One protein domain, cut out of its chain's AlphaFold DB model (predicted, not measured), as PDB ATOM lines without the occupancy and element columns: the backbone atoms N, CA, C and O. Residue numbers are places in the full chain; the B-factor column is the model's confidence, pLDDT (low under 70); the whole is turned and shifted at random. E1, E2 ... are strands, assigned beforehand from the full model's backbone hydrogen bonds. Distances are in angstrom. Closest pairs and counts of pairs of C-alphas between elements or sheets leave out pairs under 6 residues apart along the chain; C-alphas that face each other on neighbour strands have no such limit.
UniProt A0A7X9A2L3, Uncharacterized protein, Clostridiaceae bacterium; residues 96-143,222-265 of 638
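AT A GLANCE: This is residues 96 to 143 and 222 to 265 of the 638 residues of an uncharacterized protein of Clostridiaceae bacterium (UniProt A0A7X9A2L3). The domain is one strongly twisted, forked sheet of seven strands, with E5 at the fork: E6 runs along one side of E5, while on the other side two hairpins, E1 with E2 and E3 with E4, branch off beside different parts of it. The E3 and E4 hairpin is a bent wing, whereas the rest of the sheet rolls partway round, bringing the end of E1 at Trp 99 back towards the beginning of E7 at Ser 249; residues 253 to 265 trail on after E7 with no named element. The printed part has 92 residues, with seven named strands in the order E1 to E7 along the chain, no named helix, and antiparallel pairing between all neighbours. The class is all strand, though under half of the residues, 44 of 92, are in named elements. The whole is compact, with a radius of gyration of the C-alphas of 12.9 A, and rounded, spanning 34 by 29 by 25 A.

IN THESE COORDINATES: E5 covers residues 226 to 232, 17.8 A from first to last C-alpha, and begins with C-alpha 226 at (199.887, 210.526, 331.370). E6 covers residues 238 to 244 and is 18.9 A long; E7, residues 249 to 252, is 10.1 A long and ends with C-alpha 252 at (205.349, 218.442, 338.685). E4, residues 128 to 135, measures 20.7 A and bends by 58 degrees at residue 131. E3, residues 118 to 125, measures 18.5 A and bends by 63 degrees at residue 121. E2 covers residues 102 to 107 over 15.9 A. E1, residues 96 to 99, spans 10.2 A from C-alpha 96 at (206.885, 203.141, 346.140).

HOW THE PARTS SIT: The sheet is branched, with E5 having three neighbours. E2, beside residues 229 to 232, and E4, beside residues 226 to 228, lie on one side of E5, and E6, beside residues 226 to 231, lies on the other side. E5 and E6 form a hairpin, antiparallel at 135 degrees, with N 228 and O 241 2.8 A apart, within hydrogen-bond range. E6 and E7 form the next hairpin, with N 242 and O 251 2.8 A apart, and E5, E6 and E7 make a meander, each strand the antiparallel neighbour of the one before. E4 and E5 are antiparallel at 121 degrees, and N 133 and O 227 are 2.8 A apart. E3 is an edge strand in a hairpin with E4, and N 121 and O 132 are 2.8 A apart. E2 and E5 are antiparallel at 116 degrees, with N 105 and O 231 3.0 A apart. E1, another edge strand, forms a hairpin with E2, and N 104 and O 97 are 2.9 A apart. The closest C-alphas of E1 and E7, those of Trp 99 and Ser 249, are 7.3 A apart. E2 and E3 are apart, as are E3 and E7.

THE WHOLE: The two C-alphas farthest apart, those of Ser 101 and Gly 138, are 35.9 A from each other. Residues 144 to 221 are not printed, and C-alphas 143 and 222 are 13.0 A apart across this cut, which falls in the link from E4 to E5. Of the links printed whole, E2 to E3 is short with 10 residues, and the other four are tight. The mean pLDDT of the printed part is 76.9, and 24 residues are under 70, namely 137 to 143, 222 to 225 and 253 to 265.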
ATOM      1  N   ARG A  96     206.037 202.094 345.561       92.56
ATOM      2  CA  ARG A  96     206.885 203.141 346.140       92.56
ATOM      3  C   ARG A  96     208.268 203.102 345.501       92.56
ATOM      4  O   ARG A  96     208.952 202.085 345.560       92.56
ATOM      5  N   SER A  97     208.686 204.207 344.893       91.75
ATOM      6  CA  SER A  97     209.867 204.256 344.023       91.75
ATOM      7  C   SER A  97     210.579 205.616 344.108       91.75
ATOM      8  O   SER A  97     209.961 206.629 344.431       91.75
ATOM      9  N   GLU A  98     211.895 205.651 343.867       91.31
ATOM     10  CA  GLU A  98     212.696 206.884 343.929       91.31
ATOM     11  C   GLU A  98     212.807 207.570 342.556       91.31
ATOM     12  O   GLU A  98     213.187 206.946 341.561       91.31
ATOM     13  N   TRP A  99     212.566 208.882 342.522       87.81
ATOM     14  CA  TRP A  99     212.985 209.769 341.433       87.81
ATOM     15  C   TRP A  99     213.660 211.008 342.028       87.81
ATOM     16  O   TRP A  99     213.194 211.563 343.020       87.81
ATOM     17  N   SER A 100     214.753 211.476 341.421       82.06
ATOM     18  CA  SER A 100     215.406 212.750 341.778       82.06
ATOM     19  C   SER A 100     215.681 212.947 343.286       82.06
ATOM     20  O   SER A 100     215.514 214.050 343.809       82.06
ATOM     21  N   SER A 101     216.094 211.882 343.989       83.19
ATOM     22  CA  SER A 101     216.354 211.878 345.441       83.19
ATOM     23  C   SER A 101     215.144 212.218 346.321       83.19
ATOM     24  O   SER A 101     215.280 212.822 347.387       83.19
ATOM     25  N   ARG A 102     213.951 211.805 345.881       89.88
ATOM     26  CA  ARG A 102     212.715 211.742 346.672       89.88
ATOM     27  C   ARG A 102     211.995 210.424 346.406       89.88
ATOM     28  O   ARG A 102     212.055 209.895 345.297       89.88
ATOM     29  N   PHE A 103     211.280 209.924 347.406       91.38
ATOM     30  CA  PHE A 103     210.366 208.801 347.227       91.38
ATOM     31  C   PHE A 103     209.007 209.299 346.742       91.38
ATOM     32  O   PHE A 103     208.534 210.356 347.155       91.38
ATOM     33  N   PHE A 104     208.380 208.521 345.870       93.19
ATOM     34  CA  PHE A 104     207.029 208.738 345.384       93.19
ATOM     35  C   PHE A 104     206.271 207.428 345.561       93.19
ATOM     36  O   PHE A 104     206.698 206.395 345.036       93.19
ATOM     37  N   THR A 105     205.170 207.481 346.302       94.19
ATOM     38  CA  THR A 105     204.241 206.358 346.458       94.19
ATOM     39  C   THR A 105     202.984 206.678 345.667       94.19
ATOM     40  O   THR A 105     202.379 207.734 345.874       94.19
ATOM     41  N   VAL A 106     202.639 205.813 344.716       94.50
ATOM     42  CA  VAL A 106     201.501 206.028 343.813       94.50
ATOM     43  C   VAL A 106     200.185 205.775 344.549       94.50
ATOM     44  O   VAL A 106     200.083 204.886 345.390       94.50
ATOM     45  N   THR A 107     199.188 206.600 344.250       94.31
ATOM     46  CA  THR A 107     197.841 206.577 344.832       94.31
ATOM     47  C   THR A 107     196.824 207.023 343.772       94.31
ATOM     48  O   THR A 107     197.175 207.150 342.598       94.31
ATOM     49  N   VAL A 108     195.567 207.241 344.152       94.12
ATOM     50  CA  VAL A 108     194.498 207.731 343.268       94.12
ATOM     51  C   VAL A 108     193.811 208.950 343.871       94.12
ATOM     52  O   VAL A 108     193.922 209.213 345.065       94.12
ATOM     53  N   LEU A 109     193.129 209.724 343.033       90.19
ATOM     54  CA  LEU A 109     192.181 210.748 343.467       90.19
ATOM     55  C   LEU A 109     190.775 210.125 343.538       90.19
ATOM     56  O   LEU A 109     190.469 209.281 342.688       90.19
ATOM     57  N   PRO A 110     189.922 210.546 344.491       86.81
ATOM     58  CA  PRO A 110     188.524 210.131 344.516       86.81
ATOM     59  C   PRO A 110     187.798 210.601 343.249       86.81
ATOM     60  O   PRO A 110     188.217 211.559 342.597       86.81
ATOM     61  N   GLU A 111     186.702 209.925 342.894       80.00
ATOM     62  CA  GLU A 111     186.020 210.075 341.594       80.00
ATOM     63  C   GLU A 111     185.592 211.531 341.291       80.00
ATOM     64  O   GLU A 111     185.609 211.953 340.137       80.00
ATOM     65  N   ASN A 112     185.302 212.337 342.320       78.25
ATOM     66  CA  ASN A 112     184.941 213.759 342.222       78.25
ATOM     67  C   ASN A 112     186.130 214.738 342.096       78.25
ATOM     68  O   ASN A 112     185.909 215.933 341.916       78.25
ATOM     69  N   ALA A 113     187.372 214.264 342.233       80.88
ATOM     70  CA  ALA A 113     188.595 215.069 342.162       80.88
ATOM     71  C   ALA A 113     189.474 214.729 340.941       80.88
ATOM     72  O   ALA A 113     190.594 215.231 340.823       80.88
ATOM     73  N   VAL A 114     188.989 213.872 340.038       82.12
ATOM     74  CA  VAL A 114     189.660 213.543 338.775       82.12
ATOM     75  C   VAL A 114     189.557 214.734 337.806       82.12
ATOM     76  O   VAL A 114     188.447 215.211 337.575       82.12
ATOM     77  N   PRO A 115     190.666 215.223 337.214       74.31
ATOM     78  CA  PRO A 115     190.621 216.324 336.250       74.31
ATOM     79  C   PRO A 115     189.770 216.007 335.011       74.31
ATOM     80  O   PRO A 115     189.951 214.965 334.376       74.31
ATOM     81  N   ASP A 116     188.900 216.944 334.620       72.69
ATOM     82  CA  ASP A 116     188.063 216.812 333.423       72.69
ATOM     83  C   ASP A 116     188.894 216.514 332.167       72.69
ATOM     84  O   ASP A 116     189.929 217.135 331.899       72.69
ATOM     85  N   GLY A 117     188.393 215.571 331.366       73.38
ATOM     86  CA  GLY A 117     189.053 215.107 330.148       73.38
ATOM     87  C   GLY A 117     190.099 214.008 330.354       73.38
ATOM     88  O   GLY A 117     190.752 213.638 329.380       73.38
ATOM     89  N   PHE A 118     190.249 213.463 331.565       81.69
ATOM     90  CA  PHE A 118     191.104 212.302 331.829       81.69
ATOM     91  C   PHE A 118     190.299 211.041 332.192       81.69
ATOM     92  O   PHE A 118     189.306 211.105 332.910       81.69
ATOM     93  N   GLU A 119     190.766 209.880 331.728       84.81
ATOM     94  CA  GLU A 119     190.283 208.547 332.118       84.81
ATOM     95  C   GLU A 119     191.275 207.871 333.080       84.81
ATOM     96  O   GLU A 119     192.489 207.946 332.878       84.81
ATOM     97  N   LEU A 120     190.780 207.190 334.120       89.06
ATOM     98  CA  LEU A 120     191.604 206.326 334.972       89.06
ATOM     99  C   LEU A 120     191.892 205.010 334.233       89.06
ATOM    100  O   LEU A 120     190.983 204.355 333.732       89.06
ATOM    101  N   THR A 121     193.163 204.622 334.153       88.44
ATOM    102  CA  THR A 121     193.621 203.424 333.443       88.44
ATOM    103  C   THR A 121     194.864 202.822 334.112       88.44
ATOM    104  O   THR A 121     195.419 203.398 335.049       88.44
ATOM    105  N   THR A 122     195.321 201.654 333.659       90.31
ATOM    106  CA  THR A 122     196.521 200.988 334.190       90.31
ATOM    107  C   THR A 122     197.709 201.160 333.246       90.31
ATOM    108  O   THR A 122     197.618 200.838 332.064       90.31
ATOM    109  N   LEU A 123     198.868 201.559 333.775       88.62
ATOM    110  CA  LEU A 123     200.130 201.605 333.027       88.62
ATOM    111  C   LEU A 123     201.211 200.753 333.701       88.62
ATOM    112  O   LEU A 123     201.200 200.555 334.916       88.62
ATOM    113  N   LYS A 124     202.162 200.249 332.906       88.44
ATOM    114  CA  LYS A 124     203.313 199.487 333.401       88.44
ATOM    115  C   LYS A 124     204.498 200.418 333.684       88.44
ATOM    116  O   LYS A 124     205.213 200.803 332.762       88.44
ATOM    117  N   VAL A 125     204.721 200.768 334.951       84.94
ATOM    118  CA  VAL A 125     205.805 201.662 335.402       84.94
ATOM    119  C   VAL A 125     206.896 200.833 336.078       84.94
ATOM    120  O   VAL A 125     206.630 200.093 337.018       84.94
ATOM    121  N   ARG A 126     208.132 200.904 335.562       85.25
ATOM    122  CA  ARG A 126     209.318 200.131 336.020       85.25
ATOM    123  C   ARG A 126     209.159 198.598 336.110       85.25
ATOM    124  O   ARG A 126     210.080 197.921 336.549       85.25
ATOM    125  N   GLY A 127     208.041 198.049 335.636       80.81
ATOM    126  CA  GLY A 127     207.701 196.626 335.717       80.81
ATOM    127  C   GLY A 127     206.315 196.371 336.312       80.81
ATOM    128  O   GLY A 127     205.678 195.396 335.922       80.81
ATOM    129  N   GLU A 128     205.815 197.277 337.153       86.12
ATOM    130  CA  GLU A 128     204.570 197.105 337.909       86.12
ATOM    131  C   GLU A 128     203.355 197.759 337.251       86.12
ATOM    132  O   GLU A 128     203.474 198.781 336.575       86.12
ATOM    133  N   ARG A 129     202.173 197.165 337.463       89.25
ATOM    134  CA  ARG A 129     200.873 197.714 337.042       89.25
ATOM    135  C   ARG A 129     200.407 198.752 338.066       89.25
ATOM    136  O   ARG A 129     200.092 198.385 339.195       89.25
ATOM    137  N   VAL A 130     200.326 200.019 337.668       91.69
ATOM    138  CA  VAL A 130     199.912 201.132 338.542       91.69
ATOM    139  C   VAL A 130     198.768 201.943 337.925       91.69
ATOM    140  O   VAL A 130     198.688 202.015 336.693       91.69
ATOM    141  N   PRO A 131     197.887 202.554 338.742       93.44
ATOM    142  CA  PRO A 131     196.883 203.488 338.248       93.44
ATOM    143  C   PRO A 131     197.538 204.738 337.667       93.44
ATOM    144  O   PRO A 131     198.486 205.282 338.237       93.44
ATOM    145  N   VAL A 132     196.997 205.215 336.552       91.56
ATOM    146  CA  VAL A 132     197.358 206.488 335.930       91.56
ATOM    147  C   VAL A 132     196.133 207.143 335.302       91.56
ATOM    148  O   VAL A 132     195.183 206.463 334.923       91.56
ATOM    149  N   TYR A 133     196.184 208.455 335.117       88.88
ATOM    150  CA  TYR A 133     195.148 209.214 334.427       88.88
ATOM    151  C   TYR A 133     195.634 209.578 333.023       88.88
ATOM    152  O   TYR A 133     196.666 210.234 332.855       88.88
ATOM    153  N   ARG A 134     194.915 209.125 331.997       84.12
ATOM    154  CA  ARG A 134     195.244 209.317 330.579       84.12
ATOM    155  C   ARG A 134     194.328 210.364 329.956       84.12
ATOM    156  O   ARG A 134     193.134 210.365 330.220       84.12
ATOM    157  N   LEU A 135     194.881 211.247 329.128       76.81
ATOM    158  CA  LEU A 135     194.104 212.281 328.441       76.81
ATOM    159  C   LEU A 135     193.208 211.667 327.348       76.81
ATOM    160  O   LEU A 135     193.683 210.903 326.505       76.81
ATOM    161  N   LEU A 136     191.921 212.022 327.343       74.19
ATOM    162  CA  LEU A 136     190.945 211.526 326.372       74.19
ATOM    163  C   LEU A 136     191.113 212.187 324.986       74.19
ATOM    164  O   LEU A 136     191.387 213.391 324.892       74.19
ATOM    165  N   PRO A 137     190.903 211.445 323.877       64.25
ATOM    166  CA  PRO A 137     190.974 212.005 322.528       64.25
ATOM    167  C   PRO A 137     189.976 213.152 322.318       64.25
ATOM    168  O   PRO A 137     188.766 212.972 322.431       64.25
ATOM    169  N   GLY A 138     190.484 214.336 321.970       59.81
ATOM    170  CA  GLY A 138     189.671 215.539 321.749       59.81
ATOM    171  C   GLY A 138     189.386 216.383 322.998       59.81
ATOM    172  O   GLY A 138     188.874 217.490 322.848       59.81
ATOM    173  N   SER A 139     189.774 215.931 324.198       62.22
ATOM    174  CA  SER A 139     189.781 216.770 325.409       62.22
ATOM    175  C   SER A 139     190.937 217.776 325.426       62.22
ATOM    176  O   SER A 139     190.892 218.762 326.159       62.22
ATOM    177  N   PHE A 140     191.958 217.576 324.589       58.62
ATOM    178  CA  PHE A 140     192.992 218.581 324.365       58.62
ATOM    179  C   PHE A 140     192.503 219.725 323.458       58.62
ATOM    180  O   PHE A 140     191.905 219.492 322.406       58.62
ATOM    181  N   VAL A 141     192.817 220.967 323.836       54.44
ATOM    182  CA  VAL A 141     192.575 222.175 323.033       54.44
ATOM    183  C   VAL A 141     193.885 222.597 322.352       54.44
ATOM    184  O   VAL A 141     194.778 223.068 323.054       54.44
ATOM    185  N   PRO A 142     194.006 222.491 321.010       51.59
ATOM    186  CA  PRO A 142     195.211 222.896 320.283       51.59
ATOM    187  C   PRO A 142     195.632 224.336 320.570       51.59
ATOM    188  O   PRO A 142     194.780 225.220 320.713       51.59
ATOM    189  N   TYR A 143     196.944 224.588 320.586       50.66
ATOM    190  CA  TYR A 143     197.522 225.906 320.893       50.66
ATOM    191  C   TYR A 143     196.943 227.044 320.020       50.66
ATOM    192  O   TYR A 143     196.730 228.165 320.481       50.66
ATOM    193  N   PRO A 222     202.463 215.465 323.945       56.28
ATOM    194  CA  PRO A 222     202.559 214.160 323.307       56.28
ATOM    195  C   PRO A 222     201.274 213.352 323.527       56.28
ATOM    196  O   PRO A 222     200.734 213.336 324.629       56.28
ATOM    197  N   GLU A 223     200.836 212.608 322.509       53.56
ATOM    198  CA  GLU A 223     199.610 211.781 322.530       53.56
ATOM    199  C   GLU A 223     199.588 210.728 323.661       53.56
ATOM    200  O   GLU A 223     198.539 210.195 324.013       53.56
ATOM    201  N   ASN A 224     200.755 210.452 324.252       60.59
ATOM    202  CA  ASN A 224     200.960 209.571 325.400       60.59
ATOM    203  C   ASN A 224     201.184 210.347 326.716       60.59
ATOM    204  O   ASN A 224     201.879 209.855 327.605       60.59
ATOM    205  N   MET A 225     200.655 211.570 326.846       68.00
ATOM    206  CA  MET A 225     200.700 212.335 328.094       68.00
ATOM    207  C   MET A 225     199.836 211.649 329.160       68.00
ATOM    208  O   MET A 225     198.633 211.446 328.984       68.00
ATOM    209  N   VAL A 226     200.475 211.294 330.273       83.44
ATOM    210  CA  VAL A 226     199.887 210.526 331.370       83.44
ATOM    211  C   VAL A 226     200.192 211.220 332.696       83.44
ATOM    212  O   VAL A 226     201.320 211.659 332.929       83.44
ATOM    213  N   LEU A 227     199.191 211.303 333.571       87.12
ATOM    214  CA  LEU A 227     199.308 211.819 334.931       87.12
ATOM    215  C   LEU A 227     199.385 210.668 335.947       87.12
ATOM    216  O   LEU A 227     198.536 209.781 335.973       87.12
ATOM    217  N   LEU A 228     200.388 210.717 336.820       91.00
ATOM    218  CA  LEU A 228     200.490 209.922 338.042       91.00
ATOM    219  C   LEU A 228     200.068 210.777 339.242       91.00
ATOM    220  O   LEU A 228     200.477 211.935 339.357       91.00
ATOM    221  N   VAL A 229     199.295 210.200 340.163       92.06
ATOM    222  CA  VAL A 229     199.029 210.802 341.477       92.06
ATOM    223  C   VAL A 229     199.976 210.155 342.482       92.06
ATOM    224  O   VAL A 229     199.960 208.939 342.663       92.06
ATOM    225  N   CYS A 230     200.803 210.964 343.144       93.31
ATOM    226  CA  CYS A 230     201.799 210.478 344.097       93.31
ATOM    227  C   CYS A 230     201.730 211.232 345.430       93.31
ATOM    228  O   CYS A 230     201.585 212.457 345.457       93.31
ATOM    229  N   ARG A 231     201.947 210.505 346.529       92.44
ATOM    230  CA  ARG A 231     202.371 211.052 347.826       92.44
ATOM    231  C   ARG A 231     203.903 211.174 347.821       92.44
ATOM    232  O   ARG A 231     204.601 210.209 347.498       92.44
ATOM    233  N   VAL A 232     204.444 212.365 348.104       91.94
ATOM    234  CA  VAL A 232     205.885 212.671 347.967       91.94
ATOM    235  C   VAL A 232     206.574 212.551 349.320       91.94
ATOM    236  O   VAL A 232     206.183 213.217 350.272       91.94
ATOM    237  N   ASN A 233     207.612 211.718 349.410       90.88
ATOM    238  CA  ASN A 233     208.205 211.283 350.679       90.88
ATOM    239  C   ASN A 233     207.129 210.832 351.687       90.88
ATOM    240  O   ASN A 233     207.232 211.112 352.877       90.88
ATOM    241  N   ASP A 234     206.085 210.172 351.172       89.12
ATOM    242  CA  ASP A 234     204.967 209.610 351.937       89.12
ATOM    243  C   ASP A 234     204.119 210.640 352.710       89.12
ATOM    244  O   ASP A 234     203.423 210.300 353.662       89.12
ATOM    245  N   SER A 235     204.121 211.899 352.255       89.50
ATOM    246  CA  SER A 235     203.203 212.945 352.717       89.50
ATOM    247  C   SER A 235     201.738 212.600 352.440       89.50
ATOM    248  O   SER A 235     201.420 212.215 351.320       89.50
ATOM    249  N   GLU A 236     200.828 212.893 353.370       87.31
ATOM    250  CA  GLU A 236     199.368 212.760 353.179       87.31
ATOM    251  C   GLU A 236     198.878 213.420 351.873       87.31
ATOM    252  O   GLU A 236     198.123 212.815 351.109       87.31
ATOM    253  N   LYS A 237     199.389 214.624 351.561       89.25
ATOM    254  CA  LYS A 237     199.035 215.388 350.356       89.25
ATOM    255  C   LYS A 237     199.342 214.626 349.061       89.25
ATOM    256  O   LYS A 237     200.494 214.523 348.628       89.25
ATOM    257  N   LYS A 238     198.276 214.208 348.380       90.75
ATOM    258  CA  LYS A 238     198.293 213.736 346.992       90.75
ATOM    259  C   LYS A 238     198.686 214.874 346.046       90.75
ATOM    260  O   LYS A 238     198.218 216.001 346.192       90.75
ATOM    261  N   THR A 239     199.570 214.597 345.090       88.12
ATOM    262  CA  THR A 239     200.053 215.578 344.103       88.12
ATOM    263  C   THR A 239     200.110 214.950 342.710       88.12
ATOM    264  O   THR A 239     200.555 213.813 342.563       88.12
ATOM    265  N   LEU A 240     199.675 215.697 341.689       87.81
ATOM    266  CA  LEU A 240     199.715 215.284 340.285       87.81
ATOM    267  C   LEU A 240     201.096 215.527 339.652       87.81
ATOM    268  O   LEU A 240     201.671 216.617 339.755       87.81
ATOM    269  N   PHE A 241     201.590 214.518 338.937       86.88
ATOM    270  CA  PHE A 241     202.836 214.538 338.174       86.88
ATOM    271  C   PHE A 241     202.599 214.048 336.752       86.88
ATOM    272  O   PHE A 241     201.984 213.008 336.544       86.88
ATOM    273  N   LEU A 242     203.150 214.753 335.770       83.62
ATOM    274  CA  LEU A 242     203.280 214.247 334.410       83.62
ATOM    275  C   LEU A 242     204.359 213.161 334.390       83.62
ATOM    276  O   LEU A 242     205.478 213.398 334.852       83.62
ATOM    277  N   TYR A 243     204.025 211.987 333.859       85.62
ATOM    278  CA  TYR A 243     204.949 210.868 333.698       85.62
ATOM    279  C   TYR A 243     205.380 210.729 332.240       85.62
ATOM    280  O   TYR A 243     204.570 210.439 331.360       85.62
ATOM    281  N   ASP A 244     206.675 210.910 331.990       79.12
ATOM    282  CA  ASP A 244     207.276 210.616 330.694       79.12
ATOM    283  C   ASP A 244     207.699 209.138 330.643       79.12
ATOM    284  O   ASP A 244     208.641 208.714 331.317       79.12
ATOM    285  N   THR A 245     206.992 208.357 329.825       76.19
ATOM    286  CA  THR A 245     207.229 206.920 329.610       76.19
ATOM    287  C   THR A 245     208.519 206.606 328.853       76.19
ATOM    288  O   THR A 245     208.998 205.476 328.925       76.19
ATOM    289  N   VAL A 246     209.086 207.574 328.128       74.69
ATOM    290  CA  VAL A 246     210.300 207.418 327.310       74.69
ATOM    291  C   VAL A 246     211.555 207.691 328.140       74.69
ATOM    292  O   VAL A 246     212.586 207.051 327.927       74.69
ATOM    293  N   TYR A 247     211.470 208.619 329.097       75.69
ATOM    294  CA  TYR A 247     212.585 209.022 329.957       75.69
ATOM    295  C   TYR A 247     212.488 208.537 331.417       75.69
ATOM    296  O   TYR A 247     213.431 208.778 332.171       75.69
ATOM    297  N   ASP A 248     211.403 207.850 331.810       81.56
ATOM    298  CA  ASP A 248     211.117 207.418 333.195       81.56
ATOM    299  C   ASP A 248     211.283 208.580 334.192       81.56
ATOM    300  O   ASP A 248     212.031 208.526 335.174       81.56
ATOM    301  N   SER A 249     210.617 209.695 333.885       80.44
ATOM    302  CA  SER A 249     210.767 210.946 334.627       80.44
ATOM    303  C   SER A 249     209.428 211.557 335.014       80.44
ATOM    304  O   SER A 249     208.517 211.643 334.192       80.44
ATOM    305  N   LEU A 250     209.351 212.028 336.260       82.94
ATOM    306  CA  LEU A 250     208.214 212.763 336.810       82.94
ATOM    307  C   LEU A 250     208.461 214.273 336.719       82.94
ATOM    308  O   LEU A 250     209.498 214.765 337.172       82.94
ATOM    309  N   ILE A 251     207.486 215.010 336.187       77.19
ATOM    310  CA  ILE A 251     207.468 216.477 336.148       77.19
ATOM    311  C   ILE A 251     206.250 216.953 336.946       77.19
ATOM    312  O   ILE A 251     205.126 216.538 336.680       77.19
ATOM    313  N   SER A 252     206.451 217.819 337.940       70.81
ATOM    314  CA  SER A 252     205.349 218.442 338.685       70.81
ATOM    315  C   SER A 252     204.491 219.300 337.756       70.81
ATOM    316  O   SER A 252     205.026 220.127 337.021       70.81
ATOM    317  N   VAL A 253     203.163 219.142 337.814       64.44
ATOM    318  CA  VAL A 253     202.225 219.862 336.929       64.44
ATOM    319  C   VAL A 253     202.405 221.384 337.017       64.44
ATOM    320  O   VAL A 253     202.539 222.041 335.989       64.44
ATOM    321  N   GLY A 254     202.561 221.936 338.227       57.81
ATOM    322  CA  GLY A 254     202.877 223.357 338.463       57.81
ATOM    323  C   GLY A 254     204.279 223.812 338.014       57.81
ATOM    324  O   GLY A 254     204.746 224.872 338.414       57.81
ATOM    325  N   SER A 255     204.996 223.001 337.234       55.94
ATOM    326  CA  SER A 255     206.274 223.340 336.591       55.94
ATOM    327  C   SER A 255     206.210 223.207 335.062       55.94
ATOM    328  O   SER A 255     207.240 223.305 334.393       55.94
ATOM    329  N   TRP A 256     205.020 222.967 334.504       54.03
ATOM    330  CA  TRP A 256     204.793 222.834 333.069       54.03
ATOM    331  C   TRP A 256     204.505 224.204 332.422       54.03
ATOM    332  O   TRP A 256     203.643 224.932 332.907       54.03
ATOM    333  N   PRO A 257     205.185 224.585 331.322       45.28
ATOM    334  CA  PRO A 257     205.065 225.923 330.734       45.28
ATOM    335  C   PRO A 257     203.867 226.097 329.781       45.28
ATOM    336  O   PRO A 257     203.795 227.114 329.093       45.28
ATOM    337  N   VAL A 258     202.958 225.117 329.688       46.31
ATOM    338  CA  VAL A 258     201.782 225.179 328.802       46.31
ATOM    339  C   VAL A 258     200.495 225.192 329.630       46.31
ATOM    340  O   VAL A 258     200.161 224.164 330.221       46.31
ATOM    341  N   PRO A 259     199.740 226.303 329.661       41.44
ATOM    342  CA  PRO A 259     198.404 226.326 330.249       41.44
ATOM    343  C   PRO A 259     197.431 225.511 329.381       41.44
ATOM    344  O   PRO A 259     197.028 225.936 328.296       41.44
ATOM    345  N   VAL A 260     197.042 224.324 329.853       43.69
ATOM    346  CA  VAL A 260     196.110 223.423 329.150       43.69
ATOM    347  C   VAL A 260     194.665 223.900 329.368       43.69
ATOM    348  O   VAL A 260     193.896 223.343 330.145       43.69
ATOM    349  N   ARG A 261     194.310 224.998 328.691       33.28
ATOM    350  CA  ARG A 261     193.007 225.678 328.785       33.28
ATOM    351  C   ARG A 261     191.871 224.731 328.390       33.28
ATOM    352  O   ARG A 261     191.691 224.446 327.209       33.28
ATOM    353  N   GLY A 262     191.106 224.272 329.379       37.53
ATOM    354  CA  GLY A 262     190.007 223.318 329.203       37.53
ATOM    355  C   GLY A 262     190.261 221.915 329.765       37.53
ATOM    356  O   GLY A 262     189.320 221.133 329.790       37.53
ATOM    357  N   SER A 263     191.465 221.602 330.266       39.03
ATOM    358  CA  SER A 263     191.634 220.508 331.233       39.03
ATOM    359  C   SER A 263     191.650 221.092 332.641       39.03
ATOM    360  O   SER A 263     192.465 221.974 332.930       39.03
ATOM    361  N   TYR A 264     190.768 220.615 333.512       38.69
ATOM    362  CA  TYR A 264     190.512 221.234 334.811       38.69
ATOM    363  C   TYR A 264     191.539 220.759 335.848       38.69
ATOM    364  O   TYR A 264     191.296 219.868 336.657       38.69
ATOM    365  N   LEU A 265     192.735 221.348 335.770       43.12
ATOM    366  CA  LEU A 265     193.769 221.272 336.811       43.12
ATOM    367  C   LEU A 265     193.536 222.313 337.923       43.12
ATOM    368  O   LEU A 265     194.047 222.163 339.031       43.12
TER     369      LEU A 265